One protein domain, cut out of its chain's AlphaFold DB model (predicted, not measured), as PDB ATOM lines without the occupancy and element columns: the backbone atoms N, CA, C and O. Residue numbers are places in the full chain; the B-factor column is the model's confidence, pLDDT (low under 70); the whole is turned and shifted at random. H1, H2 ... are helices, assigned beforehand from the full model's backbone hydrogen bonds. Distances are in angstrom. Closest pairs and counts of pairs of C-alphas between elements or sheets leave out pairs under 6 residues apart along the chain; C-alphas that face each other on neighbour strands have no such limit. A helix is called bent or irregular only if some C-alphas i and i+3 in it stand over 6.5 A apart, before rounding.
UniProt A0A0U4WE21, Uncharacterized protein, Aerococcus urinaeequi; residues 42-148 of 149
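This is residues 42 to 148 of the 149 residues of an uncharacterized protein of Aerococcus urinaeequi (UniProt A0A0U4WE21). Long helix H4 and helices H3 and H5 form an up-and-down bundle, each running against the one before; H1 crosses near one end, H6 packs on H4 and H5, and residues 112 to 117 stick out. The 107 printed residues hold six named helices, H1 to H6 in order: all helix. The whole is compact, radius of gyration of the C-alphas 14.3 A, spanning 46 by 30 by 19 A.

H4, residues 85 to 113, runs 41.4 A from C-alpha 85 at (403.156, 261.417, 309.105). H3 is 64 to 80, 24.3 A; H5 122 to 133; H1 46 to 54; H2 57 to 60. H6, 135 to 146, ends at C-alpha 146 (419.370, 253.661, 285.487) and is irregular: C-alphas 136 and 139 are 7.2 A apart.

H4, with residues 99 to 106 alone, touches H5 in a hairpin, closest C-alphas Tyr 99 and Trp 126, 6.8 A. H3 touches H5, closest C-alphas Leu 68 and Trp 126, 6.9 A, at a shallow tilt of 9 degrees. H1 touches H3, closest C-alphas Ala 50 and Gly 74, 3.5 A. H6 touches residues 92 to 100 of H4 alone, closest C-alphas Leu 137 and Trp 96, 6.9 A. H2 is near H1, H3 and H4. Every O i to N i+4 pair is within hydrogen-bond range in H1, H3, H4 and H5, 6 of 8 in H6; H2 is too short for one.

The printed part has no cut and no long link. Residues 111 to 121 have pLDDT under 70.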
ATOM      1  N   LYS A  42     416.548 240.832 320.920       90.44
ATOM      2  CA  LYS A  42     415.381 240.040 321.333       90.44
ATOM      3  C   LYS A  42     414.264 240.895 321.925       90.44
ATOM      4  O   LYS A  42     413.123 240.448 321.955       90.44
ATOM      5  N   LYS A  43     414.592 242.099 322.396       92.19
ATOM      6  CA  LYS A  43     413.658 243.045 323.016       92.19
ATOM      7  C   LYS A  43     413.180 244.143 322.065       92.19
ATOM      8  O   LYS A  43     412.370 244.971 322.456       92.19
ATOM      9  N   ILE A  44     413.671 244.163 320.828       95.19
ATOM     10  CA  ILE A  44     413.170 245.073 319.799       95.19
ATOM     11  C   ILE A  44     411.898 244.455 319.231       95.19
ATOM     12  O   ILE A  44     411.987 243.440 318.542       95.19
ATOM     13  N   ASP A  45     410.730 245.025 319.513       95.75
ATOM     14  CA  ASP A  45     409.462 244.670 318.867       95.75
ATOM     15  C   ASP A  45     409.258 245.446 317.548       95.75
ATOM     16  O   ASP A  45     410.214 245.978 316.983       95.75
ATOM     17  N   GLU A  46     408.056 245.403 316.971       96.94
ATOM     18  CA  GLU A  46     407.783 246.024 315.666       96.94
ATOM     19  C   GLU A  46     407.628 247.540 315.745       96.94
ATOM     20  O   GLU A  46     408.128 248.240 314.868       96.94
ATOM     21  N   GLU A  47     407.026 248.043 316.826       96.50
ATOM     22  CA  GLU A  47     406.925 249.481 317.078       96.50
ATOM     23  C   GLU A  47     408.325 250.070 317.284       96.50
ATOM     24  O   GLU A  47     408.704 251.045 316.633       96.50
ATOM     25  N   VAL A  48     409.135 249.446 318.143       97.12
ATOM     26  CA  VAL A  48     410.519 249.862 318.381       97.12
ATOM     27  C   VAL A  48     411.319 249.798 317.083       97.12
ATOM     28  O   VAL A  48     412.074 250.723 316.802       97.12
ATOM     29  N   ALA A  49     411.148 248.755 316.264       97.81
ATOM     30  CA  ALA A  49     411.824 248.663 314.971       97.81
ATOM     31  C   ALA A  49     411.419 249.797 314.014       97.81
ATOM     32  O   ALA A  49     412.291 250.366 313.361       97.81
ATOM     33  N   ALA A  50     410.136 250.170 313.963       97.94
ATOM     34  CA  ALA A  50     409.670 251.281 313.134       97.94
ATOM     35  C   ALA A  50     410.355 252.597 313.525       97.94
ATOM     36  O   ALA A  50     410.898 253.297 312.672       97.94
ATOM     37  N   TYR A  51     410.419 252.888 314.822       97.75
ATOM     38  CA  TYR A  51     411.072 254.099 315.316       97.75
ATOM     39  C   TYR A  51     412.604 254.039 315.276       97.75
ATOM     40  O   TYR A  51     413.241 255.076 315.121       97.75
ATOM     41  N   ILE A  52     413.213 252.851 315.346       97.75
ATOM     42  CA  ILE A  52     414.646 252.666 315.065       97.75
ATOM     43  C   ILE A  52     414.969 253.127 313.644       97.75
ATOM     44  O   ILE A  52     415.959 253.827 313.446       97.75
ATOM     45  N   VAL A  53     414.143 252.750 312.667       97.69
ATOM     46  CA  VAL A  53     414.335 253.165 311.274       97.69
ATOM     47  C   VAL A  53     414.081 254.662 311.134       97.69
ATOM     48  O   VAL A  53     414.979 255.370 310.700       97.69
ATOM     49  N   ALA A  54     412.911 255.147 311.559       97.56
ATOM     50  CA  ALA A  54     412.512 256.544 311.378       97.56
ATOM     51  C   ALA A  54     413.488 257.543 312.016       97.56
ATOM     52  O   ALA A  54     413.772 258.579 311.437       97.56
ATOM     53  N   ASN A  55     414.050 257.231 313.186       97.12
ATOM     54  CA  ASN A  55     414.968 258.136 313.882       97.12
ATOM     55  C   ASN A  55     416.459 257.870 313.594       97.12
ATOM     56  O   ASN A  55     417.318 258.323 314.362       97.12
ATOM     57  N   GLY A  56     416.777 257.133 312.523       96.00
ATOM     58  CA  GLY A  56     418.148 256.967 312.025       96.00
ATOM     59  C   GLY A  56     419.033 256.021 312.845       96.00
ATOM     60  O   GLY A  56     420.249 256.001 312.687       96.00
ATOM     61  N   TYR A  57     418.464 255.189 313.722       96.75
ATOM     62  CA  TYR A  57     419.254 254.240 314.518       96.75
ATOM     63  C   TYR A  57     419.812 253.083 313.688       96.75
ATOM     64  O   TYR A  57     420.646 252.341 314.194       96.75
ATOM     65  N   LEU A  58     419.397 252.889 312.431       95.44
ATOM     66  CA  LEU A  58     419.941 251.816 311.591       95.44
ATOM     67  C   LEU A  58     421.474 251.864 311.492       95.44
ATOM     68  O   LEU A  58     422.108 250.807 311.446       95.44
ATOM     69  N   GLU A  59     422.069 253.057 311.510       91.38
ATOM     70  CA  GLU A  59     423.517 253.264 311.388       91.38
ATOM     71  C   GLU A  59     424.330 252.577 312.487       91.38
ATOM     72  O   GLU A  59     425.426 252.080 312.225       91.38
ATOM     73  N   MET A  60     423.772 252.452 313.692       91.50
ATOM     74  CA  MET A  60     424.479 251.828 314.808       91.50
ATOM     75  C   MET A  60     424.628 250.308 314.656       91.50
ATOM     76  O   MET A  60     425.401 249.679 315.381       91.50
ATOM     77  N   PHE A  61     423.844 249.690 313.768       92.69
ATOM     78  CA  PHE A  61     423.841 248.247 313.577       92.69
ATOM     79  C   PHE A  61     424.826 247.868 312.465       92.69
ATOM     80  O   PHE A  61     424.540 248.096 311.294       92.69
ATOM     81  N   PRO A  62     425.965 247.223 312.771       86.38
ATOM     82  CA  PRO A  62     427.025 247.009 311.779       86.38
ATOM     83  C   PRO A  62     426.655 245.986 310.692       86.38
ATOM     84  O   PRO A  62     427.232 245.981 309.608       86.38
ATOM     85  N   SER A  63     425.703 245.095 310.974       91.50
ATOM     86  CA  SER A  63     425.287 244.038 310.051       91.50
ATOM     87  C   SER A  63     424.166 244.518 309.132       91.50
ATOM     88  O   SER A  63     423.077 244.846 309.608       91.50
ATOM     89  N   GLN A  64     424.386 244.453 307.814       91.19
ATOM     90  CA  GLN A  64     423.340 244.722 306.815       91.19
ATOM     91  C   GLN A  64     422.121 243.810 306.989       91.19
ATOM     92  O   GLN A  64     420.997 244.239 306.758       91.19
ATOM     93  N   MET A  65     422.322 242.563 307.431       91.19
ATOM     94  CA  MET A  65     421.221 241.634 307.702       91.19
ATOM     95  C   MET A  65     420.376 242.103 308.889       91.19
ATOM     96  O   MET A  65     419.152 242.036 308.851       91.19
ATOM     97  N   ASN A  66     421.017 242.619 309.940       93.69
ATOM     98  CA  ASN A  66     420.288 243.158 311.084       93.69
ATOM     99  C   ASN A  66     419.492 244.403 310.692       93.69
ATOM    100  O   ASN A  66     418.340 244.534 311.092       93.69
ATOM    101  N   GLN A  67     420.085 245.281 309.883       95.56
ATOM    102  CA  GLN A  67     419.403 246.460 309.353       95.56
ATOM    103  C   GLN A  67     418.198 246.078 308.490       95.56
ATOM    104  O   GLN A  67     417.118 246.623 308.689       95.56
ATOM    105  N   LEU A  68     418.357 245.096 307.597       95.12
ATOM    106  CA  LEU A  68     417.274 244.576 306.764       95.12
ATOM    107  C   LEU A  68     416.126 244.025 307.624       95.12
ATOM    108  O   LEU A  68     414.971 244.377 307.405       95.12
ATOM    109  N   ASN A  69     416.443 243.204 308.628       95.44
ATOM    110  CA  ASN A  69     415.445 242.621 309.527       95.44
ATOM    111  C   ASN A  69     414.684 243.694 310.317       95.44
ATOM    112  O   ASN A  69     413.468 243.595 310.473       95.44
ATOM    113  N   LEU A  70     415.386 244.718 310.814       97.38
ATOM    114  CA  LEU A  70     414.770 245.850 311.510       97.38
ATOM    115  C   LEU A  70     413.861 246.639 310.571       97.38
ATOM    116  O   LEU A  70     412.736 246.957 310.946       97.38
ATOM    117  N   LEU A  71     414.310 246.882 309.340       97.38
ATOM    118  CA  LEU A  71     413.520 247.583 308.339       97.38
ATOM    119  C   LEU A  71     412.245 246.814 307.969       97.38
ATOM    120  O   LEU A  71     411.161 247.388 307.979       97.38
ATOM    121  N   GLN A  72     412.344 245.506 307.723       96.56
ATOM    122  CA  GLN A  72     411.183 244.647 307.463       96.56
ATOM    123  C   GLN A  72     410.193 244.657 308.628       96.56
ATOM    124  O   GLN A  72     408.984 244.781 308.425       96.56
ATOM    125  N   LYS A  73     410.708 244.538 309.855       96.50
ATOM    126  CA  LYS A  73     409.889 244.513 311.065       96.50
ATOM    127  C   LYS A  73     409.183 245.852 311.298       96.50
ATOM    128  O   LYS A  73     407.988 245.865 311.566       96.50
ATOM    129  N   GLY A  74     409.902 246.960 311.142       97.19
ATOM    130  CA  GLY A  74     409.345 248.304 311.270       97.19
ATOM    131  C   GLY A  74     408.337 248.636 310.171       97.19
ATOM    132  O   GLY A  74     407.294 249.216 310.455       97.19
ATOM    133  N   ASN A  75     408.592 248.205 308.931       97.31
ATOM    134  CA  ASN A  75     407.676 248.432 307.814       97.31
ATOM    135  C   ASN A  75     406.345 247.696 308.007       97.31
ATOM    136  O   ASN A  75     405.298 248.238 307.670       97.31
ATOM    137  N   ARG A  76     406.358 246.493 308.601       96.62
ATOM    138  CA  ARG A  76     405.116 245.797 308.963       96.62
ATOM    139  C   ARG A  76     404.269 246.630 309.927       96.62
ATOM    140  O   ARG A  76     403.110 246.888 309.628       96.62
ATOM    141  N   PHE A  77     404.858 247.129 311.013       96.50
ATOM    142  CA  PHE A  77     404.143 247.993 311.958       96.50
ATOM    143  C   PHE A  77     403.627 249.283 311.303       96.50
ATOM    144  O   PHE A  77     402.479 249.674 311.518       96.50
ATOM    145  N   ARG A  78     404.454 249.920 310.464       95.62
ATOM    146  CA  ARG A  78     404.101 251.121 309.690       95.62
ATOM    147  C   ARG A  78     402.863 250.897 308.821       95.62
ATOM    148  O   ARG A  78     401.976 251.740 308.817       95.62
ATOM    149  N   LEU A  79     402.783 249.758 308.132       94.25
ATOM    150  CA  LEU A  79     401.656 249.420 307.258       94.25
ATOM    151  C   LEU A  79     400.407 248.967 308.030       94.25
ATOM    152  O   LEU A  79     399.295 249.283 307.616       94.25
ATOM    153  N   GLU A  80     400.569 248.223 309.127       94.38
ATOM    154  CA  GLU A  80     399.443 247.654 309.881       94.38
ATOM    155  C   GLU A  80     398.813 248.643 310.869       94.38
ATOM    156  O   GLU A  80     397.591 248.697 311.001       94.38
ATOM    157  N   THR A  81     399.641 249.405 311.586       93.00
ATOM    158  CA  THR A  81     399.202 250.292 312.678       93.00
ATOM    159  C   THR A  81     399.340 251.767 312.313       93.00
ATOM    160  O   THR A  81     398.519 252.586 312.731       93.00
ATOM    161  N   GLY A  82     400.354 252.109 311.521       90.12
ATOM    162  CA  GLY A  82     400.693 253.490 311.207       90.12
ATOM    163  C   GLY A  82     401.561 254.154 312.277       90.12
ATOM    164  O   GLY A  82     401.479 253.869 313.473       90.12
ATOM    165  N   ILE A  83     402.396 255.081 311.822       92.19
ATOM    166  CA  ILE A  83     403.136 256.039 312.651       92.19
ATOM    167  C   ILE A  83     402.719 257.459 312.248       92.19
ATOM    168  O   ILE A  83     401.953 257.642 311.302       92.19
ATOM    169  N   SER A  84     403.148 258.483 312.993       92.56
ATOM    170  CA  SER A  84     402.828 259.864 312.615       92.56
ATOM    171  C   SER A  84     403.400 260.184 311.233       92.56
ATOM    172  O   SER A  84     404.466 259.687 310.891       92.56
ATOM    173  N   SER A  85     402.727 261.049 310.467       91.62
ATOM    174  CA  SER A  85     403.156 261.417 309.105       91.62
ATOM    175  C   SER A  85     404.627 261.843 309.042       91.62
ATOM    176  O   SER A  85     405.348 261.393 308.169       91.62
ATOM    177  N   GLU A  86     405.095 262.641 310.008       94.19
ATOM    178  CA  GLU A  86     406.504 263.053 310.082       94.19
ATOM    179  C   GLU A  86     407.461 261.859 310.243       94.19
ATOM    180  O   GLU A  86     408.518 261.821 309.623       94.19
ATOM    181  N   MET A  87     407.089 260.874 311.063       95.44
ATOM    182  CA  MET A  87     407.900 259.676 311.279       95.44
ATOM    183  C   MET A  87     407.803 258.711 310.096       95.44
ATOM    184  O   MET A  87     408.753 257.981 309.846       95.44
ATOM    185  N   ASP A  88     406.683 258.700 309.369       96.38
ATOM    186  CA  ASP A  88     406.515 257.927 308.134       96.38
ATOM    187  C   ASP A  88     407.422 258.471 307.024       96.38
ATOM    188  O   ASP A  88     408.196 257.716 306.438       96.38
ATOM    189  N   ASP A  89     407.437 259.792 306.825       96.56
ATOM    190  CA  ASP A  89     408.345 260.449 305.881       96.56
ATOM    191  C   ASP A  89     409.816 260.167 306.231       96.56
ATOM    192  O   ASP A  89     410.613 259.802 305.363       96.56
ATOM    193  N   GLN A  90     410.174 260.274 307.516       96.69
ATOM    194  CA  GLN A  90     411.522 259.950 307.989       96.69
ATOM    195  C   GLN A  90     411.853 258.466 307.818       96.69
ATOM    196  O   GLN A  90     412.948 258.132 307.378       96.69
ATOM    197  N   PHE A  91     410.908 257.565 308.097       97.81
ATOM    198  CA  PHE A  91     411.085 256.135 307.868       97.81
ATOM    199  C   PHE A  91     411.454 255.863 306.411       97.81
ATOM    200  O   PHE A  91     412.410 255.132 306.149       97.81
ATOM    201  N   LEU A  92     410.727 256.456 305.461       97.69
ATOM    202  CA  LEU A  92     410.988 256.288 304.033       97.69
ATOM    203  C   LEU A  92     412.356 256.856 303.633       97.69
ATOM    204  O   LEU A  92     413.087 256.207 302.882       97.69
ATOM    205  N   GLU A  93     412.722 258.030 304.147       97.50
ATOM    206  CA  GLU A  93     413.995 258.677 303.819       97.50
ATOM    207  C   GLU A  93     415.205 257.919 304.384       97.50
ATOM    208  O   GLU A  93     416.180 257.682 303.667       97.50
ATOM    209  N   GLU A  94     415.129 257.454 305.630       97.31
ATOM    210  CA  GLU A  94     416.175 256.646 306.268       97.31
ATOM    211  C   GLU A  94     416.320 255.277 305.585       97.31
ATOM    212  O   GLU A  94     417.428 254.805 305.306       97.31
ATOM    213  N   SER A  95     415.190 254.655 305.223       97.44
ATOM    214  CA  SER A  95     415.167 253.412 304.441       97.44
ATOM    215  C   SER A  95     415.859 253.586 303.092       97.44
ATOM    216  O   SER A  95     416.676 252.748 302.693       97.44
ATOM    217  N   TRP A  96     415.545 254.684 302.397       97.62
ATOM    218  CA  TRP A  96     416.137 255.013 301.108       97.62
ATOM    219  C   TRP A  96     417.637 255.275 301.229       97.62
ATOM    220  O   TRP A  96     418.419 254.632 300.531       97.62
ATOM    221  N   THR A  97     418.043 256.149 302.150       95.75
ATOM    222  CA  THR A  97     419.446 256.517 302.393       95.75
ATOM    223  C   THR A  97     420.304 255.280 302.639       95.75
ATOM    224  O   THR A  97     421.396 255.121 302.070       95.75
ATOM    225  N   ARG A  98     419.787 254.339 303.442       95.00
ATOM    226  CA  ARG A  98     420.502 253.099 303.728       95.00
ATOM    227  C   ARG A  98     420.608 252.194 302.506       95.00
ATOM    228  O   ARG A  98     421.702 251.707 302.208       95.00
ATOM    229  N   TYR A  99     419.500 251.983 301.799       95.19
ATOM    230  CA  TYR A  99     419.482 251.182 300.577       95.19
ATOM    231  C   TYR A  99     420.422 251.749 299.507       95.19
ATOM    232  O   TYR A  99     421.237 251.013 298.951       95.19
ATOM    233  N   GLU A 100     420.354 253.056 299.254       94.75
ATOM    234  CA  GLU A 100     421.172 253.742 298.260       94.75
ATOM    235  C   GLU A 100     422.664 253.566 298.559       94.75
ATOM    236  O   GLU A 100     423.431 253.189 297.672       94.75
ATOM    237  N   THR A 101     423.074 253.737 299.818       92.88
ATOM    238  CA  THR A 101     424.466 253.535 300.243       92.88
ATOM    239  C   THR A 101     424.947 252.108 299.964       92.88
ATOM    240  O   THR A 101     426.029 251.909 299.395       92.88
ATOM    241  N   ILE A 102     424.142 251.102 300.326       90.81
ATOM    242  CA  ILE A 102     424.456 249.684 300.088       90.81
ATOM    243  C   ILE A 102     424.567 249.418 298.584       90.81
ATOM    244  O   ILE A 102     425.553 248.833 298.125       90.81
ATOM    245  N   LYS A 103     423.587 249.886 297.805       90.81
ATOM    246  CA  LYS A 103     423.501 249.627 296.368       90.81
ATOM    247  C   LYS A 103     424.618 250.315 295.588       90.81
ATOM    248  O   LYS A 103     425.263 249.671 294.765       90.81
ATOM    249  N   ARG A 104     424.912 251.588 295.873       90.75
ATOM    250  CA  ARG A 104     426.013 252.327 295.230       90.75
ATOM    251  C   ARG A 104     427.372 251.712 295.555       90.75
ATOM    252  O   ARG A 104     428.212 251.603 294.661       90.75
ATOM    253  N   THR A 105     427.583 251.270 296.797       89.12
ATOM    254  CA  THR A 105     428.818 250.570 297.191       89.12
ATOM    255  C   THR A 105     428.977 249.268 296.412       89.12
ATOM    256  O   THR A 105     430.041 249.017 295.853       89.12
ATOM    257  N   ALA A 106     427.905 248.476 296.314       85.94
ATOM    258  CA  ALA A 106     427.898 247.237 295.546       85.94
ATOM    259  C   ALA A 106     428.211 247.465 294.062       85.94
ATOM    260  O   ALA A 106     429.145 246.867 293.544       85.94
ATOM    261  N   LEU A 107     427.506 248.388 293.401       83.38
ATOM    262  CA  LEU A 107     427.703 248.686 291.977       83.38
ATOM    263  C   LEU A 107     429.095 249.269 291.687       83.38
ATOM    264  O   LEU A 107     429.706 248.973 290.660       83.38
ATOM    265  N   THR A 108     429.634 250.080 292.602       81.88
ATOM    266  CA  THR A 108     431.006 250.603 292.492       81.88
ATOM    267  C   THR A 108     432.039 249.487 292.624       81.88
ATOM    268  O   THR A 108     433.031 249.478 291.894       81.88
ATOM    269  N   ASN A 109     431.815 248.543 293.540       77.62
ATOM    270  CA  ASN A 109     432.696 247.398 293.724       77.62
ATOM    271  C   ASN A 109     432.576 246.402 292.571       77.62
ATOM    272  O   ASN A 109     433.609 245.973 292.091       77.62
ATOM    273  N   GLU A 110     431.389 246.134 292.022       70.44
ATOM    274  CA  GLU A 110     431.214 245.301 290.820       70.44
ATOM    275  C   GLU A 110     431.942 245.883 289.598       70.44
ATOM    276  O   GLU A 110     432.590 245.147 288.850       70.44
ATOM    277  N   LYS A 111     431.935 247.215 289.423       60.53
ATOM    278  CA  LYS A 111     432.747 247.878 288.384       60.53
ATOM    279  C   LYS A 111     434.255 247.645 288.585       60.53
ATOM    280  O   LYS A 111     434.981 247.540 287.598       60.53
ATOM    281  N   LYS A 112     434.728 247.513 289.832       57.19
ATOM    282  CA  LYS A 112     436.131 247.191 290.172       57.19
ATOM    283  C   LYS A 112     436.438 245.683 290.132       57.19
ATOM    284  O   LYS A 112     437.539 245.301 289.752       57.19
ATOM    285  N   GLU A 113     435.475 244.842 290.502       49.81
ATOM    286  CA  GLU A 113     435.558 243.382 290.664       49.81
ATOM    287  C   GLU A 113     435.071 242.606 289.433       49.81
ATOM    288  O   GLU A 113     434.988 241.381 289.469       49.81
ATOM    289  N   SER A 114     434.875 243.259 288.283       49.62
ATOM    290  CA  SER A 114     434.741 242.577 286.982       49.62
ATOM    291  C   SER A 114     435.936 241.660 286.621       49.62
ATOM    292  O   SER A 114     435.904 240.990 285.591       49.62
ATOM    293  N   MET A 115     436.955 241.554 287.493       47.28
ATOM    294  CA  MET A 115     437.982 240.507 287.485       47.28
ATOM    295  C   MET A 115     437.771 239.326 288.467       47.28
ATOM    296  O   MET A 115     438.402 238.297 288.241       47.28
ATOM    297  N   ILE A 116     436.929 239.381 289.520       36.69
ATOM    298  CA  ILE A 116     436.741 238.269 290.490       36.69
ATOM    299  C   ILE A 116     435.323 238.256 291.131       36.69
ATOM    300  O   ILE A 116     435.032 239.041 292.015       36.69
ATOM    301  N   SER A 117     434.499 237.267 290.745       38.94
ATOM    302  CA  SER A 117     433.404 236.598 291.502       38.94
ATOM    303  C   SER A 117     432.262 237.404 292.185       38.94
ATOM    304  O   SER A 117     432.436 238.050 293.209       38.94
ATOM    305  N   ARG A 118     431.026 237.141 291.717       53.47
ATOM    306  CA  ARG A 118     429.690 237.628 292.158       53.47
ATOM    307  C   ARG A 118     429.400 237.593 293.678       53.47
ATOM    308  O   ARG A 118     429.312 236.517 294.269       53.47
ATOM    309  N   THR A 119     429.036 238.739 294.259       51.56
ATOM    310  CA  THR A 119     428.443 238.909 295.607       51.56
ATOM    311  C   THR A 119     426.910 239.072 295.528       51.56
ATOM    312  O   THR A 119     426.352 240.150 295.682       51.56
ATOM    313  N   GLY A 120     426.192 237.975 295.255       57.22
ATOM    314  CA  GLY A 120     424.795 238.022 294.778       57.22
ATOM    315  C   GLY A 120     423.645 237.678 295.742       57.22
ATOM    316  O   GLY A 120     422.588 237.317 295.237       57.22
ATOM    317  N   SER A 121     423.767 237.729 297.077       68.94
ATOM    318  CA  SER A 121     422.655 237.292 297.964       68.94
ATOM    319  C   SER A 121     421.984 238.392 298.798       68.94
ATOM    320  O   SER A 121     420.758 238.452 298.832       68.94
ATOM    321  N   GLN A 122     422.739 239.281 299.452       70.19
ATOM    322  CA  GLN A 122     422.157 240.280 300.368       70.19
ATOM    323  C   GLN A 122     421.574 241.500 299.651       70.19
ATOM    324  O   GLN A 122     420.482 241.944 299.998       70.19
ATOM    325  N   ILE A 123     422.246 242.008 298.615       78.88
ATOM    326  CA  ILE A 123     421.751 243.142 297.814       78.88
ATOM    327  C   ILE A 123     420.405 242.794 297.171       78.88
ATOM    328  O   ILE A 123     419.498 243.612 297.176       78.88
ATOM    329  N   SER A 124     420.231 241.547 296.723       83.88
ATOM    330  CA  SER A 124     418.961 241.073 296.167       83.88
ATOM    331  C   SER A 124     417.812 241.112 297.185       83.88
ATOM    332  O   SER A 124     416.676 241.410 296.816       83.88
ATOM    333  N   MET A 125     418.083 240.856 298.470       89.94
ATOM    334  CA  MET A 125     417.059 240.961 299.516       89.94
ATOM    335  C   MET A 125     416.654 242.415 299.765       89.94
ATOM    336  O   MET A 125     415.466 242.700 299.906       89.94
ATOM    337  N   TRP A 126     417.626 243.329 299.764       92.69
ATOM    338  CA  TRP A 126     417.371 244.768 299.822       92.69
ATOM    339  C   TRP A 126     416.584 245.254 298.603       92.69
ATOM    340  O   TRP A 126     415.583 245.945 298.763       92.69
ATOM    341  N   ASP A 127     416.970 244.822 297.400       91.69
ATOM    342  CA  ASP A 127     416.256 245.148 296.167       91.69
ATOM    343  C   ASP A 127     414.793 244.696 296.247       91.69
ATOM    344  O   ASP A 127     413.895 245.451 295.879       91.69
ATOM    345  N   LYS A 128     414.552 243.479 296.757       91.44
ATOM    346  CA  LYS A 128     413.208 242.917 296.915       91.44
ATOM    347  C   LYS A 128     412.365 243.712 297.912       91.44
ATOM    348  O   LYS A 128     411.201 243.969 297.609       91.44
ATOM    349  N   LEU A 129     412.935 244.072 299.062       92.81
ATOM    350  CA  LEU A 129     412.263 244.848 300.107       92.81
ATOM    351  C   LEU A 129     411.844 246.225 299.578       92.81
ATOM    352  O   LEU A 129     410.680 246.597 299.677       92.81
ATOM    353  N   ILE A 130     412.766 246.949 298.944       93.50
ATOM    354  CA  ILE A 130     412.495 248.292 298.416       93.50
ATOM    355  C   ILE A 130     411.526 248.254 297.227       93.50
ATOM    356  O   ILE A 130     410.670 249.124 297.112       93.50
ATOM    357  N   ALA A 131     411.611 247.241 296.361       90.12
ATOM    358  CA  ALA A 131     410.745 247.149 295.185       90.12
ATOM    359  C   ALA A 131     409.301 246.745 295.517       90.12
ATOM    360  O   ALA A 131     408.369 247.207 294.854       90.12
ATOM    361  N   ASN A 132     409.125 245.823 296.471       90.94
ATOM    362  CA  ASN A 132     407.845 245.145 296.692       90.94
ATOM    363  C   ASN A 132     407.186 245.523 298.014       90.94
ATOM    364  O   ASN A 132     405.970 245.686 298.050       90.94
ATOM    365  N   ASP A 133     407.973 245.649 299.081       91.50
ATOM    366  CA  ASP A 133     407.440 245.797 300.434       91.50
ATOM    367  C   ASP A 133     407.341 247.281 300.845       91.50
ATOM    368  O   ASP A 133     406.552 247.614 301.727       91.50
ATOM    369  N   ILE A 134     408.100 248.176 300.195       94.00
ATOM    370  CA  ILE A 134     408.033 249.639 300.378       94.00
ATOM    371  C   ILE A 134     407.744 250.319 299.024       94.00
ATOM    372  O   ILE A 134     408.639 250.913 298.413       94.00
ATOM    373  N   PRO A 135     406.510 250.203 298.497       89.44
ATOM    374  CA  PRO A 135     406.168 250.653 297.145       89.44
ATOM    375  C   PRO A 135     406.448 252.142 296.896       89.44
ATOM    376  O   PRO A 135     406.720 252.533 295.758       89.44
ATOM    377  N   GLU A 136     406.439 252.967 297.943       95.38
ATOM    378  CA  GLU A 136     406.766 254.394 297.904       95.38
ATOM    379  C   GLU A 136     408.189 254.656 297.378       95.38
ATOM    380  O   GLU A 136     408.448 255.681 296.744       95.38
ATOM    381  N   LEU A 137     409.112 253.710 297.583       95.69
ATOM    382  CA  LEU A 137     410.518 253.837 297.193       95.69
ATOM    383  C   LEU A 137     410.836 253.226 295.824       95.69
ATOM    384  O   LEU A 137     411.900 253.503 295.264       95.69
ATOM    385  N   LYS A 138     409.911 252.466 295.229       93.69
ATOM    386  CA  LYS A 138     410.127 251.766 293.954       93.69
ATOM    387  C   LYS A 138     410.591 252.697 292.831       93.69
ATOM    388  O   LYS A 138     411.541 252.395 292.114       93.69
ATOM    389  N   LYS A 139     409.966 253.869 292.693       93.56
ATOM    390  CA  LYS A 139     410.349 254.834 291.649       93.56
ATOM    391  C   LYS A 139     411.767 255.376 291.860       93.56
ATOM    392  O   LYS A 139     412.499 255.552 290.890       93.56
ATOM    393  N   ARG A 140     412.164 255.632 293.114       95.38
ATOM    394  CA  ARG A 140     413.533 256.066 293.440       95.38
ATOM    395  C   ARG A 140     414.534 254.959 293.101       95.38
ATOM    396  O   ARG A 140     415.566 255.238 292.498       95.38
ATOM    397  N   GLN A 141     414.191 253.704 293.393       93.00
ATOM    398  CA  GLN A 141     415.003 252.541 293.037       93.00
ATOM    399  C   GLN A 141     415.230 252.424 291.526       93.00
ATOM    400  O   GLN A 141     416.367 252.252 291.096       93.00
ATOM    401  N   GLU A 142     414.175 252.542 290.717       92.06
ATOM    402  CA  GLU A 142     414.279 252.490 289.252       92.06
ATOM    403  C   GLU A 142     415.184 253.599 288.693       92.06
ATOM    404  O   GLU A 142     415.946 253.355 287.759       92.06
ATOM    405  N   ILE A 143     415.119 254.807 289.264       93.50
ATOM    406  CA  ILE A 143     415.994 255.925 288.882       93.50
ATOM    407  C   ILE A 143     417.450 255.600 289.225       93.50
ATOM    408  O   ILE A 143     418.307 255.712 288.353       93.50
ATOM    409  N   LEU A 144     417.717 255.137 290.450       91.56
ATOM    410  CA  LEU A 144     419.066 254.777 290.887       91.56
ATOM    411  C   LEU A 144     419.689 253.708 289.985       91.56
ATOM    412  O   LEU A 144     420.849 253.828 289.621       91.56
ATOM    413  N   LEU A 145     418.939 252.667 289.612       87.19
ATOM    414  CA  LEU A 145     419.459 251.598 288.752       87.19
ATOM    415  C   LEU A 145     419.860 252.118 287.364       87.19
ATOM    416  O   LEU A 145     420.923 251.750 286.871       87.19
ATOM    417  N   LYS A 146     419.072 253.033 286.786       88.94
ATOM    418  CA  LYS A 146     419.370 253.661 285.487       88.94
ATOM    419  C   LYS A 146     420.623 254.534 285.491       88.94
ATOM    420  O   LYS A 146     421.208 254.736 284.438       88.94
ATOM    421  N   GLU A 147     421.049 255.063 286.640       86.38
ATOM    422  CA  GLU A 147     422.301 255.835 286.732       86.38
ATOM    423  C   GLU A 147     423.557 254.972 286.518       86.38
ATOM    424  O   GLU A 147     424.646 255.508 286.299       86.38
ATOM    425  N   PHE A 148     423.431 253.646 286.627       74.06
ATOM    426  CA  PHE A 148     424.554 252.712 286.536       74.06
ATOM    427  C   PHE A 148     424.516 251.797 285.306       74.06
ATOM    428  O   PHE A 148     425.498 251.072 285.112       74.06
TER     429      PHE A 148